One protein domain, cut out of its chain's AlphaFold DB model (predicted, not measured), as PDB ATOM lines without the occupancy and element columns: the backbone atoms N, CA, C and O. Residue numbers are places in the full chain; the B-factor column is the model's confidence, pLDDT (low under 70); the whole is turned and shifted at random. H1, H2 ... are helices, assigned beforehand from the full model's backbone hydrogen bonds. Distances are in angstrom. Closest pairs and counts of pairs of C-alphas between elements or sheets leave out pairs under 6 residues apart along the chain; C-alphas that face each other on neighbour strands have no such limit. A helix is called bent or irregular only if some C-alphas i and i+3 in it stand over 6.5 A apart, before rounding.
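Overview. This is residues 38 to 155 of the 182 residues of a protein of Glossina austeni (UniProt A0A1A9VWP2). This is a loose, three-tiered set of helices with an arm at one end: the long helix H1 makes one side, H2 folds back along it as a helical hairpin, and H2 with the short H3 lies between H1 and the long bent helix H4 on the other side. H4 passes over H3 with its first arm and over the last part of H2 with its second, while residues 141 to 146 and 148 to 154 of H5 stick out beyond the end of H4. The printed part has 118 residues, with five named helices in the order H1, H2, H3, H4, H5 and no named strand, and its class is all helix. The whole is loose, with a radius of gyration of the C-alphas of 19.4 A, and its C-alphas span 56 by 45 by 26 A along the three main axes.

Along the chain. Begin at Ser 38 and go on to C-alpha 41 at (52.428, -46.123, -24.979), where H1 starts; it covers residues 41 to 70 and is 42.7 A long from first to last C-alpha, the longest helix by residues. Next find H2, residues 78 to 96, 27.1 A long; it is neither bent nor irregular, but only just: C-alphas 91 and 94 are 6.2 A apart. After one residue comes H3, residues 98 to 102, starting at C-alpha 98 at (39.053, -39.734, -37.649); it is irregular, with C-alphas 99 and 102 standing 7.2 A apart. H4, residues 112 to 138, was assigned as one helix by its hydrogen bonds, but it is bent, with C-alphas 126 and 129 at 6.6 A. Read it as two arms: H4a, residues 112 to 126, 21.9 A long, and H4b, residues 129 to 138, 13.1 A long. Last comes H5, residues 141 to 154, 19.6 A long, which ends at C-alpha 154 at (7.567, -18.788, -24.146).

Arrangement. Look first at H1 and H2, a helical hairpin: they touch, with the C-alphas of Leu 70 and Ala 81 the closest at 6.6 A, and they run opposite ways at a shallow tilt of 19 degrees. H1 also touches H3, with its residues 49 to 56 alone; the closest C-alphas are those of Leu 52 and Leu 98, 6.5 A apart. H2 and H3 are close but not clearly touching, the C-alphas of Val 93 and Gln 99 being the closest at 7.1 A. H3 touches H4a, which meets it with residues 121 to 125 alone; the closest C-alphas are those of His 100 and Leu 124, at 7.1 A. H2 touches H4b with its residues 91 to 95 alone, at a steep tilt of 45 degrees, opposite ways; the C-alphas of Leu 95 and Val 132 are the closest at 6.2 A. The two arms H4a and H4b stand at a steep tilt of 38 degrees. H4b and H5 are close but not clearly touching, with the C-alphas of Cys 137 and Val 143 the closest at 6.5 A, at a steep tilt of 63 degrees, the same way. H1 is apart from H4a, H4b and H5. In the backbones of H4a, H4b and H5 every O i to N i+4 pair is within hydrogen-bond range; H1 has 25 of 26, H2 13 of 15 and H3 0 of 1, with 1 of 2 O i to N i+3 pairs in H3.

Size, cuts and confidence. The two C-alphas farthest apart are those of Gly 110 and Arg 153, at 59.7 A. The printed part has no cut. The links H2 to H3 and H4 to H5 are tight, H1 to H2 and H3 to H4 are short, and no link is long. Residues 108 to 113 stand free. The mean pLDDT of the printed part is 81.7; look for values under 70 at residues 38 to 40, 69 to 79 and 109.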
ATOM      1  N   SER A  38      57.377 -43.774 -23.361       63.34
ATOM      2  CA  SER A  38      57.830 -45.145 -23.188       63.34
ATOM      3  C   SER A  38      57.256 -46.017 -24.292       63.34
ATOM      4  O   SER A  38      56.147 -45.782 -24.780       63.34
ATOM      5  N   LEU A  39      57.982 -47.082 -24.646       62.44
ATOM      6  CA  LEU A  39      57.504 -48.129 -25.558       62.44
ATOM      7  C   LEU A  39      56.153 -48.730 -25.115       62.44
ATOM      8  O   LEU A  39      55.427 -49.285 -25.937       62.44
ATOM      9  N   LEU A  40      55.765 -48.576 -23.842       65.38
ATOM     10  CA  LEU A  40      54.457 -48.998 -23.340       65.38
ATOM     11  C   LEU A  40      53.288 -48.167 -23.901       65.38
ATOM     12  O   LEU A  40      52.187 -48.700 -24.009       65.38
ATOM     13  N   LEU A  41      53.487 -46.911 -24.322       71.56
ATOM     14  CA  LEU A  41      52.428 -46.123 -24.979       71.56
ATOM     15  C   LEU A  41      51.989 -46.750 -26.310       71.56
ATOM     16  O   LEU A  41      50.833 -46.611 -26.724       71.56
ATOM     17  N   TRP A  42      52.878 -47.512 -26.949       71.69
ATOM     18  CA  TRP A  42      52.576 -48.254 -28.170       71.69
ATOM     19  C   TRP A  42      51.486 -49.318 -27.948       71.69
ATOM     20  O   TRP A  42      50.677 -49.560 -28.845       71.69
ATOM     21  N   ILE A  43      51.376 -49.866 -26.729       74.25
ATOM     22  CA  ILE A  43      50.336 -50.841 -26.348       74.25
ATOM     23  C   ILE A  43      48.932 -50.240 -26.468       74.25
ATOM     24  O   ILE A  43      48.000 -50.952 -26.831       74.25
ATOM     25  N   PHE A  44      48.765 -48.940 -26.210       76.88
ATOM     26  CA  PHE A  44      47.491 -48.248 -26.424       76.88
ATOM     27  C   PHE A  44      47.354 -47.714 -27.845       76.88
ATOM     28  O   PHE A  44      46.281 -47.795 -28.441       76.88
ATOM     29  N   SER A  45      48.439 -47.182 -28.401       81.12
ATOM     30  CA  SER A  45      48.423 -46.547 -29.717       81.12
ATOM     31  C   SER A  45      47.999 -47.519 -30.826       81.12
ATOM     32  O   SER A  45      47.177 -47.172 -31.678       81.12
ATOM     33  N   VAL A  46      48.466 -48.771 -30.781       83.25
ATOM     34  CA  VAL A  46      48.114 -49.814 -31.762       83.25
ATOM     35  C   VAL A  46      46.616 -50.131 -31.799       83.25
ATOM     36  O   VAL A  46      46.017 -49.974 -32.866       83.25
ATOM     37  N   PRO A  47      45.962 -50.554 -30.698       85.19
ATOM     38  CA  PRO A  47      44.536 -50.865 -30.721       85.19
ATOM     39  C   PRO A  47      43.679 -49.642 -31.065       85.19
ATOM     40  O   PRO A  47      42.681 -49.786 -31.774       85.19
ATOM     41  N   ILE A  48      44.087 -48.436 -30.650       84.81
ATOM     42  CA  ILE A  48      43.416 -47.186 -31.037       84.81
ATOM     43  C   ILE A  48      43.503 -46.979 -32.555       84.81
ATOM     44  O   ILE A  48      42.481 -46.749 -33.206       84.81
ATOM     45  N   THR A  49      44.694 -47.125 -33.136       86.56
ATOM     46  CA  THR A  49      44.920 -46.960 -34.581       86.56
ATOM     47  C   THR A  49      44.138 -47.993 -35.393       86.56
ATOM     48  O   THR A  49      43.484 -47.637 -36.375       86.56
ATOM     49  N   ILE A  50      44.130 -49.261 -34.964       88.69
ATOM     50  CA  ILE A  50      43.353 -50.334 -35.606       88.69
ATOM     51  C   ILE A  50      41.853 -50.015 -35.556       88.69
ATOM     52  O   ILE A  50      41.168 -50.110 -36.576       88.69
ATOM     53  N   SER A  51      41.342 -49.589 -34.396       87.75
ATOM     54  CA  SER A  51      39.937 -49.192 -34.236       87.75
ATOM     55  C   SER A  51      39.568 -48.020 -35.149       87.75
ATOM     56  O   SER A  51      38.483 -47.993 -35.739       87.75
ATOM     57  N   LEU A  52      40.478 -47.061 -35.314       87.88
ATOM     58  CA  LEU A  52      40.274 -45.908 -36.180       87.88
ATOM     59  C   LEU A  52      40.269 -46.293 -37.664       87.88
ATOM     60  O   LEU A  52      39.398 -45.852 -38.413       87.88
ATOM     61  N   MET A  53      41.183 -47.175 -38.079       89.00
ATOM     62  CA  MET A  53      41.229 -47.726 -39.437       89.00
ATOM     63  C   MET A  53      39.964 -48.523 -39.771       89.00
ATOM     64  O   MET A  53      39.372 -48.332 -40.835       89.00
ATOM     65  N   ALA A  54      39.501 -49.371 -38.848       90.06
ATOM     66  CA  ALA A  54      38.253 -50.113 -39.002       90.06
ATOM     67  C   ALA A  54      37.045 -49.166 -39.117       90.06
ATOM     68  O   ALA A  54      36.175 -49.368 -39.967       90.06
ATOM     69  N   SER A  55      37.027 -48.096 -38.315       87.94
ATOM     70  CA  SER A  55      35.982 -47.065 -38.361       87.94
ATOM     71  C   SER A  55      35.987 -46.305 -39.691       87.94
ATOM     72  O   SER A  55      34.923 -46.054 -40.256       87.94
ATOM     73  N   LEU A  56      37.169 -46.002 -40.241       86.44
ATOM     74  CA  LEU A  56      37.311 -45.379 -41.558       86.44
ATOM     75  C   LEU A  56      36.804 -46.300 -42.672       86.44
ATOM     76  O   LEU A  56      36.044 -45.866 -43.535       86.44
ATOM     77  N   PHE A  57      37.184 -47.579 -42.641       90.12
ATOM     78  CA  PHE A  57      36.714 -48.565 -43.613       90.12
ATOM     79  C   PHE A  57      35.188 -48.707 -43.577       90.12
ATOM     80  O   PHE A  57      34.531 -48.681 -44.620       90.12
ATOM     81  N   PHE A  58      34.607 -48.792 -42.377       88.56
ATOM     82  CA  PHE A  58      33.159 -48.813 -42.203       88.56
ATOM     83  C   PHE A  58      32.502 -47.542 -42.753       88.56
ATOM     84  O   PHE A  58      31.540 -47.639 -43.515       88.56
ATOM     85  N   LEU A  59      33.057 -46.364 -42.447       85.81
ATOM     86  CA  LEU A  59      32.562 -45.088 -42.958       85.81
ATOM     87  C   LEU A  59      32.565 -45.052 -44.491       85.81
ATOM     88  O   LEU A  59      31.560 -44.676 -45.091       85.81
ATOM     89  N   ILE A  60      33.657 -45.481 -45.131       86.75
ATOM     90  CA  ILE A  60      33.774 -45.532 -46.595       86.75
ATOM     91  C   ILE A  60      32.746 -46.500 -47.187       86.75
ATOM     92  O   ILE A  60      32.109 -46.179 -48.190       86.75
ATOM     93  N   ASN A  61      32.540 -47.666 -46.571       88.88
ATOM     94  CA  ASN A  61      31.558 -48.642 -47.043       88.88
ATOM     95  C   ASN A  61      30.126 -48.116 -46.933       88.88
ATOM     96  O   ASN A  61      29.366 -48.201 -47.901       88.88
ATOM     97  N   VAL A  62      29.770 -47.532 -45.789       85.56
ATOM     98  CA  VAL A  62      28.464 -46.898 -45.582       85.56
ATOM     99  C   VAL A  62      28.272 -45.757 -46.576       85.56
ATOM    100  O   VAL A  62      27.247 -45.714 -47.254       85.56
ATOM    101  N   LEU A  63      29.272 -44.889 -46.753       82.31
ATOM    102  CA  LEU A  63      29.232 -43.803 -47.729       82.31
ATOM    103  C   LEU A  63      29.031 -44.334 -49.151       82.31
ATOM    104  O   LEU A  63      28.173 -43.836 -49.876       82.31
ATOM    105  N   ARG A  64      29.768 -45.377 -49.542       85.00
ATOM    106  CA  ARG A  64      29.646 -46.019 -50.855       85.00
ATOM    107  C   ARG A  64      28.233 -46.546 -51.079       85.00
ATOM    108  O   ARG A  64      27.681 -46.340 -52.156       85.00
ATOM    109  N   VAL A  65      27.640 -47.204 -50.084       85.31
ATOM    110  CA  VAL A  65      26.259 -47.700 -50.157       85.31
ATOM    111  C   VAL A  65      25.259 -46.545 -50.230       85.31
ATOM    112  O   VAL A  65      24.391 -46.571 -51.099       85.31
ATOM    113  N   ILE A  66      25.401 -45.513 -49.392       79.75
ATOM    114  CA  ILE A  66      24.517 -44.338 -49.382       79.75
ATOM    115  C   ILE A  66      24.569 -43.618 -50.731       79.75
ATOM    116  O   ILE A  66      23.526 -43.385 -51.335       79.75
ATOM    117  N   VAL A  67      25.763 -43.332 -51.256       75.94
ATOM    118  CA  VAL A  67      25.939 -42.675 -52.562       75.94
ATOM    119  C   VAL A  67      25.347 -43.531 -53.682       75.94
ATOM    120  O   VAL A  67      24.612 -43.016 -54.522       75.94
ATOM    121  N   ARG A  68      25.580 -44.850 -53.663       77.12
ATOM    122  CA  ARG A  68      25.011 -45.787 -54.649       77.12
ATOM    123  C   ARG A  68      23.501 -45.942 -54.568       77.12
ATOM    124  O   ARG A  68      22.903 -46.282 -55.576       77.12
ATOM    125  N   LYS A  69      22.888 -45.765 -53.400       69.12
ATOM    126  CA  LYS A  69      21.426 -45.819 -53.232       69.12
ATOM    127  C   LYS A  69      20.766 -44.479 -53.551       69.12
ATOM    128  O   LYS A  69      19.617 -44.462 -53.972       69.12
ATOM    129  N   LEU A  70      21.502 -43.380 -53.408       64.19
ATOM    130  CA  LEU A  70      21.021 -42.028 -53.673       64.19
ATOM    131  C   LEU A  70      21.131 -41.633 -55.157       64.19
ATOM    132  O   LEU A  70      20.305 -40.871 -55.647       64.19
ATOM    133  N   HIS A  71      22.112 -42.178 -55.884       61.91
ATOM    134  CA  HIS A  71      22.326 -41.917 -57.313       61.91
ATOM    135  C   HIS A  71      21.209 -42.444 -58.253       61.91
ATOM    136  O   HIS A  71      20.865 -41.731 -59.189       61.91
ATOM    137  N   PRO A  72      20.594 -43.630 -58.043       54.50
ATOM    138  CA  PRO A  72      19.581 -44.174 -58.956       54.50
ATOM    139  C   PRO A  72      18.154 -43.681 -58.683       54.50
ATOM    140  O   PRO A  72      17.292 -43.846 -59.536       54.50
ATOM    141  N   GLN A  73      17.875 -43.127 -57.495       54.97
ATOM    142  CA  GLN A  73      16.508 -42.815 -57.042       54.97
ATOM    143  C   GLN A  73      16.170 -41.311 -57.066       54.97
ATOM    144  O   GLN A  73      15.091 -40.905 -56.644       54.97
ATOM    145  N   SER A  74      17.093 -40.470 -57.535       53.62
ATOM    146  CA  SER A  74      17.003 -39.015 -57.437       53.62
ATOM    147  C   SER A  74      16.640 -38.373 -58.777       53.62
ATOM    148  O   SER A  74      17.498 -38.203 -59.634       53.62
ATOM    149  N   SER A  75      15.398 -37.902 -58.910       55.19
ATOM    150  CA  SER A  75      15.000 -36.862 -59.876       55.19
ATOM    151  C   SER A  75      15.475 -35.453 -59.467       55.19
ATOM    152  O   SER A  75      15.207 -34.477 -60.162       55.19
ATOM    153  N   GLN A  76      16.181 -35.324 -58.333       55.81
ATOM    154  CA  GLN A  76      16.837 -34.086 -57.901       55.81
ATOM    155  C   GLN A  76      18.191 -33.917 -58.612       55.81
ATOM    156  O   GLN A  76      18.847 -34.916 -58.919       55.81
ATOM    157  N   PRO A  77      18.665 -32.674 -58.834       58.72
ATOM    158  CA  PRO A  77      19.974 -32.447 -59.433       58.72
ATOM    159  C   PRO A  77      21.050 -33.153 -58.596       58.72
ATOM    160  O   PRO A  77      21.163 -32.904 -57.392       58.72
ATOM    161  N   ALA A  78      21.849 -34.012 -59.242       62.41
ATOM    162  CA  ALA A  78      22.993 -34.742 -58.682       62.41
ATOM    163  C   ALA A  78      23.793 -33.998 -57.578       62.41
ATOM    164  O   ALA A  78      24.121 -34.626 -56.564       62.41
ATOM    165  N   PRO A  79      24.063 -32.674 -57.669       67.62
ATOM    166  CA  PRO A  79      24.738 -31.935 -56.599       67.62
ATOM    167  C   PRO A  79      24.014 -31.910 -55.239       67.62
ATOM    168  O   PRO A  79      24.683 -31.837 -54.208       67.62
ATOM    169  N   LEU A  80      22.679 -31.969 -55.174       71.44
ATOM    170  CA  LEU A  80      21.945 -31.833 -53.905       71.44
ATOM    171  C   LEU A  80      22.005 -33.112 -53.054       71.44
ATOM    172  O   LEU A  80      22.195 -33.052 -51.838       71.44
ATOM    173  N   ALA A  81      21.891 -34.266 -53.707       71.75
ATOM    174  CA  ALA A  81      22.078 -35.582 -53.108       71.75
ATOM    175  C   ALA A  81      23.485 -35.731 -52.506       71.75
ATOM    176  O   ALA A  81      23.647 -36.083 -51.334       71.75
ATOM    177  N   ILE A  82      24.503 -35.369 -53.290       74.50
ATOM    178  CA  ILE A  82      25.907 -35.404 -52.871       74.50
ATOM    179  C   ILE A  82      26.137 -34.478 -51.670       74.50
ATOM    180  O   ILE A  82      26.784 -34.882 -50.707       74.50
ATOM    181  N   ARG A  83      25.539 -33.278 -51.651       77.88
ATOM    182  CA  ARG A  83      25.616 -32.356 -50.502       77.88
ATOM    183  C   ARG A  83      25.022 -32.940 -49.221       77.88
ATOM    184  O   ARG A  83      25.607 -32.761 -48.156       77.88
ATOM    185  N   LYS A  84      23.891 -33.649 -49.298       77.44
ATOM    186  CA  LYS A  84      23.286 -34.313 -48.127       77.44
ATOM    187  C   LYS A  84      24.187 -35.427 -47.587       77.44
ATOM    188  O   LYS A  84      24.409 -35.492 -46.379       77.44
ATOM    189  N   ALA A  85      24.746 -36.251 -48.472       78.44
ATOM    190  CA  ALA A  85      25.676 -37.316 -48.094       78.44
ATOM    191  C   ALA A  85      26.980 -36.758 -47.496       78.44
ATOM    192  O   ALA A  85      27.438 -37.229 -46.454       78.44
ATOM    193  N   LEU A  86      27.539 -35.704 -48.099       81.06
ATOM    194  CA  LEU A  86      28.695 -34.984 -47.565       81.06
ATOM    195  C   LEU A  86      28.401 -34.414 -46.181       81.06
ATOM    196  O   LEU A  86      29.197 -34.616 -45.274       81.06
ATOM    197  N   ARG A  87      27.241 -33.776 -45.982       81.88
ATOM    198  CA  ARG A  87      26.844 -33.244 -44.670       81.88
ATOM    199  C   ARG A  87      26.791 -34.342 -43.606       81.88
ATOM    200  O   ARG A  87      27.320 -34.141 -42.521       81.88
ATOM    201  N   ALA A  88      26.204 -35.498 -43.916       82.25
ATOM    202  CA  ALA A  88      26.183 -36.632 -42.990       82.25
ATOM    203  C   ALA A  88      27.601 -37.151 -42.688       82.25
ATOM    204  O   ALA A  88      27.939 -37.412 -41.537       82.25
ATOM    205  N   THR A  89      28.457 -37.230 -43.707       83.56
ATOM    206  CA  THR A  89      29.849 -37.686 -43.559       83.56
ATOM    207  C   THR A  89      30.673 -36.724 -42.703       83.56
ATOM    208  O   THR A  89      31.392 -37.167 -41.814       83.56
ATOM    209  N   ILE A  90      30.512 -35.411 -42.901       84.50
ATOM    210  CA  ILE A  90      31.159 -34.359 -42.100       84.50
ATOM    211  C   ILE A  90      30.787 -34.478 -40.617       84.50
ATOM    212  O   ILE A  90      31.609 -34.155 -39.772       84.50
ATOM    213  N   ILE A  91      29.584 -34.962 -40.290       83.50
ATOM    214  CA  ILE A  91      29.150 -35.199 -38.903       83.50
ATOM    215  C   ILE A  91      29.748 -36.495 -38.339       83.50
ATOM    216  O   ILE A  91      30.136 -36.544 -37.173       83.50
ATOM    217  N   LEU A  92      29.854 -37.543 -39.160       82.88
ATOM    218  CA  LEU A  92      30.416 -38.833 -38.749       82.88
ATOM    219  C   LEU A  92      31.930 -38.762 -38.482       82.88
ATOM    220  O   LEU A  92      32.405 -39.416 -37.559       82.88
ATOM    221  N   VAL A  93      32.684 -37.961 -39.239       85.44
ATOM    222  CA  VAL A  93      34.143 -37.795 -39.073       85.44
ATOM    223  C   VAL A  93      34.560 -37.416 -37.635       85.44
ATOM    224  O   VAL A  93      35.328 -38.176 -37.042       85.44
ATOM    225  N   PRO A  94      34.057 -36.316 -37.032       83.12
ATOM    226  CA  PRO A  94      34.409 -35.918 -35.671       83.12
ATOM    227  C   PRO A  94      33.842 -36.855 -34.601       83.12
ATOM    228  O   PRO A  94      34.461 -37.002 -33.545       83.12
ATOM    229  N   LEU A  95      32.709 -37.513 -34.882       84.75
ATOM    230  CA  LEU A  95      32.106 -38.512 -33.999       84.75
ATOM    231  C   LEU A  95      33.001 -39.751 -33.862       84.75
ATOM    232  O   LEU A  95      33.249 -40.212 -32.753       84.75
ATOM    233  N   PHE A  96      33.507 -40.270 -34.983       83.75
ATOM    234  CA  PHE A  96      34.423 -41.412 -34.994       83.75
ATOM    235  C   PHE A  96      35.867 -41.034 -34.644       83.75
ATOM    236  O   PHE A  96      36.707 -41.915 -34.491       83.75
ATOM    237  N   GLY A  97      36.169 -39.738 -34.516       82.81
ATOM    238  CA  GLY A  97      37.492 -39.254 -34.138       82.81
ATOM    239  C   GLY A  97      38.542 -39.406 -35.237       82.81
ATOM    240  O   GLY A  97      39.727 -39.398 -34.924       82.81
ATOM    241  N   LEU A  98      38.142 -39.515 -36.511       84.31
ATOM    242  CA  LEU A  98      39.053 -39.734 -37.649       84.31
ATOM    243  C   LEU A  98      40.142 -38.663 -37.782       84.31
ATOM    244  O   LEU A  98      41.234 -38.956 -38.260       84.31
ATOM    245  N   GLN A  99      39.886 -37.445 -37.303       83.69
ATOM    246  CA  GLN A  99      40.881 -36.374 -37.245       83.69
ATOM    247  C   GLN A  99      42.085 -36.699 -36.339       83.69
ATOM    248  O   GLN A  99      43.138 -36.095 -36.497       83.69
ATOM    249  N   HIS A 100      41.964 -37.678 -35.436       85.12
ATOM    250  CA  HIS A 100      43.039 -38.122 -34.544       85.12
ATOM    251  C   HIS A 100      43.962 -39.166 -35.194       85.12
ATOM    252  O   HIS A 100      44.899 -39.626 -34.548       85.12
ATOM    253  N   PHE A 101      43.746 -39.537 -36.465       83.06
ATOM    254  CA  PHE A 101      44.552 -40.559 -37.150       83.06
ATOM    255  C   PHE A 101      46.039 -40.212 -37.245       83.06
ATOM    256  O   PHE A 101      46.872 -41.107 -37.317       83.06
ATOM    257  N   LEU A 102      46.379 -38.924 -37.208       78.50
ATOM    258  CA  LEU A 102      47.764 -38.466 -37.245       78.50
ATOM    259  C   LEU A 102      48.459 -38.495 -35.872       78.50
ATOM    260  O   LEU A 102      49.675 -38.362 -35.826       78.50
ATOM    261  N   LEU A 103      47.721 -38.664 -34.767       81.56
ATOM    262  CA  LEU A 103      48.275 -38.606 -33.404       81.56
ATOM    263  C   LEU A 103      49.175 -39.790 -33.000       81.56
ATOM    264  O   LEU A 103      50.087 -39.630 -32.197       81.56
ATOM    265  N   PRO A 104      48.973 -41.005 -33.518       78.38
ATOM    266  CA  PRO A 104      49.922 -42.093 -33.298       78.38
ATOM    267  C   PRO A 104      51.301 -41.840 -33.926       78.38
ATOM    268  O   PRO A 104      52.293 -42.397 -33.462       78.38
ATOM    269  N   TYR A 105      51.371 -41.025 -34.984       74.81
ATOM    270  CA  TYR A 105      52.591 -40.773 -35.752       74.81
ATOM    271  C   TYR A 105      53.316 -39.532 -35.214       74.81
ATOM    272  O   TYR A 105      53.323 -38.468 -35.838       74.81
ATOM    273  N   ARG A 106      53.888 -39.653 -34.010       72.25
ATOM    274  CA  ARG A 106      54.691 -38.581 -33.407       72.25
ATOM    275  C   ARG A 106      56.053 -38.483 -34.123       72.25
ATOM    276  O   ARG A 106      56.726 -39.504 -34.242       72.25
ATOM    277  N   PRO A 107      56.465 -37.295 -34.603       76.06
ATOM    278  CA  PRO A 107      57.783 -37.093 -35.208       76.06
ATOM    279  C   PRO A 107      58.905 -37.092 -34.156       76.06
ATOM    280  O   PRO A 107      58.659 -36.759 -32.996       76.06
ATOM    281  N   ASP A 108      60.132 -37.408 -34.584       75.69
ATOM    282  CA  ASP A 108      61.321 -37.434 -33.721       75.69
ATOM    283  C   ASP A 108      61.589 -36.086 -33.027       75.69
ATOM    284  O   ASP A 108      61.373 -34.999 -33.592       75.69
ATOM    285  N   ALA A 109      62.087 -36.182 -31.790       69.25
ATOM    286  CA  ALA A 109      62.309 -35.050 -30.901       69.25
ATOM    287  C   ALA A 109      63.325 -34.043 -31.469       69.25
ATOM    288  O   ALA A 109      64.374 -34.415 -31.997       69.25
ATOM    289  N   GLY A 110      63.023 -32.748 -31.329       72.25
ATOM    290  CA  GLY A 110      63.928 -31.654 -31.720       72.25
ATOM    291  C   GLY A 110      63.744 -31.118 -33.145       72.25
ATOM    292  O   GLY A 110      64.449 -30.193 -33.553       72.25
ATOM    293  N   THR A 111      62.770 -31.633 -33.896       81.81
ATOM    294  CA  THR A 111      62.381 -31.069 -35.195       81.81
ATOM    295  C   THR A 111      61.353 -29.938 -35.024       81.81
ATOM    296  O   THR A 111      60.511 -29.993 -34.127       81.81
ATOM    297  N   PRO A 112      61.322 -28.914 -35.904       82.56
ATOM    298  CA  PRO A 112      60.254 -27.902 -35.885       82.56
ATOM    299  C   PRO A 112      58.857 -28.520 -36.081       82.56
ATOM    300  O   PRO A 112      57.847 -27.944 -35.671       82.56
ATOM    301  N   LEU A 113      58.808 -29.719 -36.671       83.81
ATOM    302  CA  LEU A 113      57.600 -30.505 -36.869       83.81
ATOM    303  C   LEU A 113      56.994 -30.995 -35.546       83.81
ATOM    304  O   LEU A 113      55.771 -31.060 -35.446       83.81
ATOM    305  N   GLU A 114      57.802 -31.259 -34.513       85.31
ATOM    306  CA  GLU A 114      57.310 -31.662 -33.190       85.31
ATOM    307  C   GLU A 114      56.439 -30.571 -32.558       85.31
ATOM    308  O   GLU A 114      55.337 -30.846 -32.081       85.31
ATOM    309  N   ARG A 115      56.889 -29.312 -32.597       83.75
ATOM    310  CA  ARG A 115      56.141 -28.194 -32.005       83.75
ATOM    311  C   ARG A 115      54.814 -27.962 -32.725       83.75
ATOM    312  O   ARG A 115      53.796 -27.704 -32.083       83.75
ATOM    313  N   PHE A 116      54.817 -28.081 -34.051       87.44
ATOM    314  CA  PHE A 116      53.594 -28.020 -34.849       87.44
ATOM    315  C   PHE A 116      52.646 -29.176 -34.509       87.44
ATOM    316  O   PHE A 116      51.460 -28.952 -34.278       87.44
ATOM    317  N   TYR A 117      53.175 -30.395 -34.416       87.50
ATOM    318  CA  TYR A 117      52.425 -31.589 -34.046       87.50
ATOM    319  C   TYR A 117      51.791 -31.473 -32.646       87.50
ATOM    320  O   TYR A 117      50.610 -31.778 -32.470       87.50
ATOM    321  N   GLN A 118      52.527 -30.967 -31.652       86.31
ATOM    322  CA  GLN A 118      52.005 -30.734 -30.301       86.31
ATOM    323  C   GLN A 118      50.858 -29.713 -30.298       86.31
ATOM    324  O   GLN A 118      49.805 -29.971 -29.720       86.31
ATOM    325  N   LEU A 119      51.012 -28.583 -30.993       89.81
ATOM    326  CA  LEU A 119      49.941 -27.587 -31.105       89.81
ATOM    327  C   LEU A 119      48.706 -28.157 -31.813       89.81
ATOM    328  O   LEU A 119      47.581 -27.964 -31.349       89.81
ATOM    329  N   LEU A 120      48.915 -28.885 -32.911       88.88
ATOM    330  CA  LEU A 120      47.839 -29.506 -33.675       88.88
ATOM    331  C   LEU A 120      47.102 -30.558 -32.842       88.88
ATOM    332  O   LEU A 120      45.875 -30.563 -32.819       88.88
ATOM    333  N   SER A 121      47.827 -31.421 -32.132       88.44
ATOM    334  CA  SER A 121      47.229 -32.479 -31.314       88.44
ATOM    335  C   SER A 121      46.357 -31.924 -30.193       88.44
ATOM    336  O   SER A 121      45.200 -32.328 -30.068       88.44
ATOM    337  N   VAL A 122      46.851 -30.931 -29.448       90.12
ATOM    338  CA  VAL A 122      46.077 -30.254 -28.397       90.12
ATOM    339  C   VAL A 122      44.838 -29.572 -28.982       90.12
ATOM    340  O   VAL A 122      43.744 -29.697 -28.426       90.12
ATOM    341  N   ALA A 123      44.975 -28.898 -30.126       91.62
ATOM    342  CA  ALA A 123      43.849 -28.259 -30.799       91.62
ATOM    343  C   ALA A 123      42.790 -29.279 -31.259       91.62
ATOM    344  O   ALA A 123      41.595 -29.056 -31.056       91.62
ATOM    345  N   LEU A 124      43.201 -30.408 -31.845       90.12
ATOM    346  CA  LEU A 124      42.296 -31.461 -32.320       90.12
ATOM    347  C   LEU A 124      41.537 -32.135 -31.171       90.12
ATOM    348  O   LEU A 124      40.317 -32.284 -31.259       90.12
ATOM    349  N   ILE A 125      42.235 -32.475 -30.084       89.19
ATOM    350  CA  ILE A 125      41.639 -33.123 -28.908       89.19
ATOM    351  C   ILE A 125      40.654 -32.172 -28.216       89.19
ATOM    352  O   ILE A 125      39.517 -32.547 -27.931       89.19
ATOM    353  N   SER A 126      41.054 -30.916 -27.993       92.19
ATOM    354  CA  SER A 126      40.212 -29.915 -27.322       92.19
ATOM    355  C   SER A 126      38.974 -29.544 -28.148       92.19
ATOM    356  O   SER A 126      37.864 -29.423 -27.624       92.19
ATOM    357  N   SER A 127      39.127 -29.421 -29.469       90.44
ATOM    358  CA  SER A 127      38.019 -29.047 -30.353       90.44
ATOM    359  C   SER A 127      37.031 -30.183 -30.626       90.44
ATOM    360  O   SER A 127      35.888 -29.893 -30.982       90.44
ATOM    361  N   GLN A 128      37.404 -31.456 -30.435       91.69
ATOM    362  CA  GLN A 128      36.519 -32.585 -30.742       91.69
ATOM    363  C   GLN A 128      35.181 -32.482 -29.999       91.69
ATOM    364  O   GLN A 128      34.125 -32.550 -30.628       91.69
ATOM    365  N   GLY A 129      35.215 -32.296 -28.676       91.88
ATOM    366  CA  GLY A 129      34.000 -32.225 -27.859       91.88
ATOM    367  C   GLY A 129      33.100 -31.051 -28.250       91.88
ATOM    368  O   GLY A 129      31.877 -31.198 -28.340       91.88
ATOM    369  N   PHE A 130      33.711 -29.906 -28.563       92.62
ATOM    370  CA  PHE A 130      33.004 -28.727 -29.053       92.62
ATOM    371  C   PHE A 130      32.321 -28.988 -30.403       92.62
ATOM    372  O   PHE A 130      31.119 -28.758 -30.537       92.62
ATOM    373  N   VAL A 131      33.052 -29.528 -31.384       91.44
ATOM    374  CA  VAL A 131      32.526 -29.811 -32.729       91.44
ATOM    375  C   VAL A 131      31.400 -30.843 -32.676       91.44
ATOM    376  O   VAL A 131      30.359 -30.645 -33.301       91.44
ATOM    377  N   VAL A 132      31.567 -31.921 -31.903       91.75
ATOM    378  CA  VAL A 132      30.535 -32.956 -31.746       91.75
ATOM    379  C   VAL A 132      29.266 -32.359 -31.135       91.75
ATOM    380  O   VAL A 132      28.180 -32.549 -31.684       91.75
ATOM    381  N   SER A 133      29.395 -31.584 -30.055       92.81
ATOM    382  CA  SER A 133      28.251 -30.928 -29.407       92.81
ATOM    383  C   SER A 133      27.555 -29.954 -30.355       92.81
ATOM    384  O   SER A 133      26.327 -29.937 -30.445       92.81
ATOM    385  N   PHE A 134      28.329 -29.180 -31.116       91.25
ATOM    386  CA  PHE A 134      27.778 -28.230 -32.070       91.25
ATOM    387  C   PHE A 134      27.011 -28.906 -33.202       91.25
ATOM    388  O   PHE A 134      25.893 -28.504 -33.518       91.25
ATOM    389  N   LEU A 135      27.560 -29.972 -33.779       88.44
ATOM    390  CA  LEU A 135      26.928 -30.666 -34.896       88.44
ATOM    391  C   LEU A 135      25.682 -31.458 -34.481       88.44
ATOM    392  O   LEU A 135      24.685 -31.437 -35.203       88.44
ATOM    393  N   PHE A 136      25.714 -32.133 -33.329       87.19
ATOM    394  CA  PHE A 136      24.592 -32.962 -32.875       87.19
ATOM    395  C   PHE A 136      23.496 -32.173 -32.163       87.19
ATOM    396  O   PHE A 136      22.323 -32.529 -32.290       87.19
ATOM    397  N   CYS A 137      23.856 -31.121 -31.423       90.12
ATOM    398  CA  CYS A 137      22.904 -30.348 -30.631       90.12
ATOM    399  C   CYS A 137      22.430 -29.102 -31.390       90.12
ATOM    400  O   CYS A 137      21.233 -28.930 -31.598       90.12
ATOM    401  N   PHE A 138      23.349 -28.259 -31.874       87.50
ATOM    402  CA  PHE A 138      22.982 -26.983 -32.503       87.50
ATOM    403  C   PHE A 138      22.649 -27.111 -33.996       87.50
ATOM    404  O   PHE A 138      21.691 -26.505 -34.463       87.50
ATOM    405  N   ALA A 139      23.396 -27.910 -34.763       85.38
ATOM    406  CA  ALA A 139      23.181 -28.048 -36.210       85.38
ATOM    407  C   ALA A 139      22.088 -29.067 -36.588       85.38
ATOM    408  O   ALA A 139      21.803 -29.258 -37.781       85.38
ATOM    409  N   ASN A 140      21.485 -29.723 -35.595       87.69
ATOM    410  CA  ASN A 140      20.387 -30.655 -35.794       87.69
ATOM    411  C   ASN A 140      19.069 -29.887 -35.988       87.69
ATOM    412  O   ASN A 140      18.662 -29.074 -35.154       87.69
ATOM    413  N   HIS A 141      18.405 -30.143 -37.119       84.81
ATOM    414  CA  HIS A 141      17.172 -29.457 -37.495       84.81
ATOM    415  C   HIS A 141      16.036 -29.753 -36.514       84.81
ATOM    416  O   HIS A 141      15.264 -28.850 -36.210       84.81
ATOM    417  N   ASP A 142      15.973 -30.968 -35.971       88.25
ATOM    418  CA  ASP A 142      14.918 -31.362 -35.037       88.25
ATOM    419  C   ASP A 142      15.054 -30.610 -33.712       88.25
ATOM    420  O   ASP A 142      14.070 -30.096 -33.180       88.25
ATOM    421  N   VAL A 143      16.291 -30.457 -33.223       91.19
ATOM    422  CA  VAL A 143      16.584 -29.665 -32.020       91.19
ATOM    423  C   VAL A 143      16.287 -28.193 -32.280       91.19
ATOM    424  O   VAL A 143      15.601 -27.553 -31.489       91.19
ATOM    425  N   THR A 144      16.727 -27.658 -33.423       88.81
ATOM    426  CA  THR A 144      16.450 -26.263 -33.800       88.81
ATOM    427  C   THR A 144      14.947 -25.999 -33.903       88.81
ATOM    428  O   THR A 144      14.464 -24.965 -33.444       88.81
ATOM    429  N   PHE A 145      14.194 -26.927 -34.491       89.94
ATOM    430  CA  PHE A 145      12.744 -26.844 -34.609       89.94
ATOM    431  C   PHE A 145      12.074 -26.888 -33.235       89.94
ATOM    432  O   PHE A 145      11.285 -25.997 -32.931       89.94
ATOM    433  N   ALA A 146      12.446 -27.841 -32.376       90.25
ATOM    434  CA  ALA A 146      11.924 -27.941 -31.016       90.25
ATOM    435  C   ALA A 146      12.208 -26.675 -30.189       90.25
ATOM    436  O   ALA A 146      11.307 -26.154 -29.532       90.25
ATOM    437  N   VAL A 147      13.428 -26.129 -30.277       90.56
ATOM    438  CA  VAL A 147      13.811 -24.874 -29.611       90.56
ATOM    439  C   VAL A 147      12.994 -23.699 -30.146       90.56
ATOM    440  O   VAL A 147      12.496 -22.903 -29.356       90.56
ATOM    441  N   ARG A 148      12.784 -23.601 -31.465       88.25
ATOM    442  CA  ARG A 148      11.921 -22.565 -32.064       88.25
ATOM    443  C   ARG A 148      10.469 -22.699 -31.619       88.25
ATOM    444  O   ARG A 148       9.849 -21.699 -31.279       88.25
ATOM    445  N   THR A 149       9.924 -23.914 -31.582       89.06
ATOM    446  CA  THR A 149       8.567 -24.160 -31.078       89.06
ATOM    447  C   THR A 149       8.442 -23.749 -29.614       89.06
ATOM    448  O   THR A 149       7.460 -23.110 -29.243       89.06
ATOM    449  N   LEU A 150       9.438 -24.074 -28.790       88.88
ATOM    450  CA  LEU A 150       9.472 -23.688 -27.384       88.88
ATOM    451  C   LEU A 150       9.587 -22.165 -27.215       88.88
ATOM    452  O   LEU A 150       8.846 -21.589 -26.422       88.88
ATOM    453  N   LEU A 151      10.448 -21.504 -27.995       90.00
ATOM    454  CA  LEU A 151      10.593 -20.045 -28.008       90.00
ATOM    455  C   LEU A 151       9.294 -19.346 -28.413       90.00
ATOM    456  O   LEU A 151       8.885 -18.409 -27.736       90.00
ATOM    457  N   ASN A 152       8.601 -19.844 -29.439       86.56
ATOM    458  CA  ASN A 152       7.298 -19.316 -29.855       86.56
ATOM    459  C   ASN A 152       6.241 -19.435 -28.749       86.56
ATOM    460  O   ASN A 152       5.338 -18.606 -28.674       86.56
ATOM    461  N   ARG A 153       6.335 -20.465 -27.895       85.56
ATOM    462  CA  ARG A 153       5.428 -20.638 -26.751       85.56
ATOM    463  C   ARG A 153       5.794 -19.765 -25.555       85.56
ATOM    464  O   ARG A 153       4.894 -19.306 -24.865       85.56
ATOM    465  N   LEU A 154       7.085 -19.560 -25.297       88.31
ATOM    466  CA  LEU A 154       7.567 -18.788 -24.146       88.31
ATOM    467  C   LEU A 154       7.566 -17.279 -24.393       88.31
ATOM    468  O   LEU A 154       7.334 -16.516 -23.461       88.31
ATOM    469  N   VAL A 155       7.823 -16.839 -25.626       83.50
ATOM    470  CA  VAL A 155       7.894 -15.416 -25.977       83.50
ATOM    471  C   VAL A 155       7.140 -15.168 -27.286       83.50
ATOM    472  O   VAL A 155       7.753 -15.077 -28.352       83.50
TER     473      VAL A 155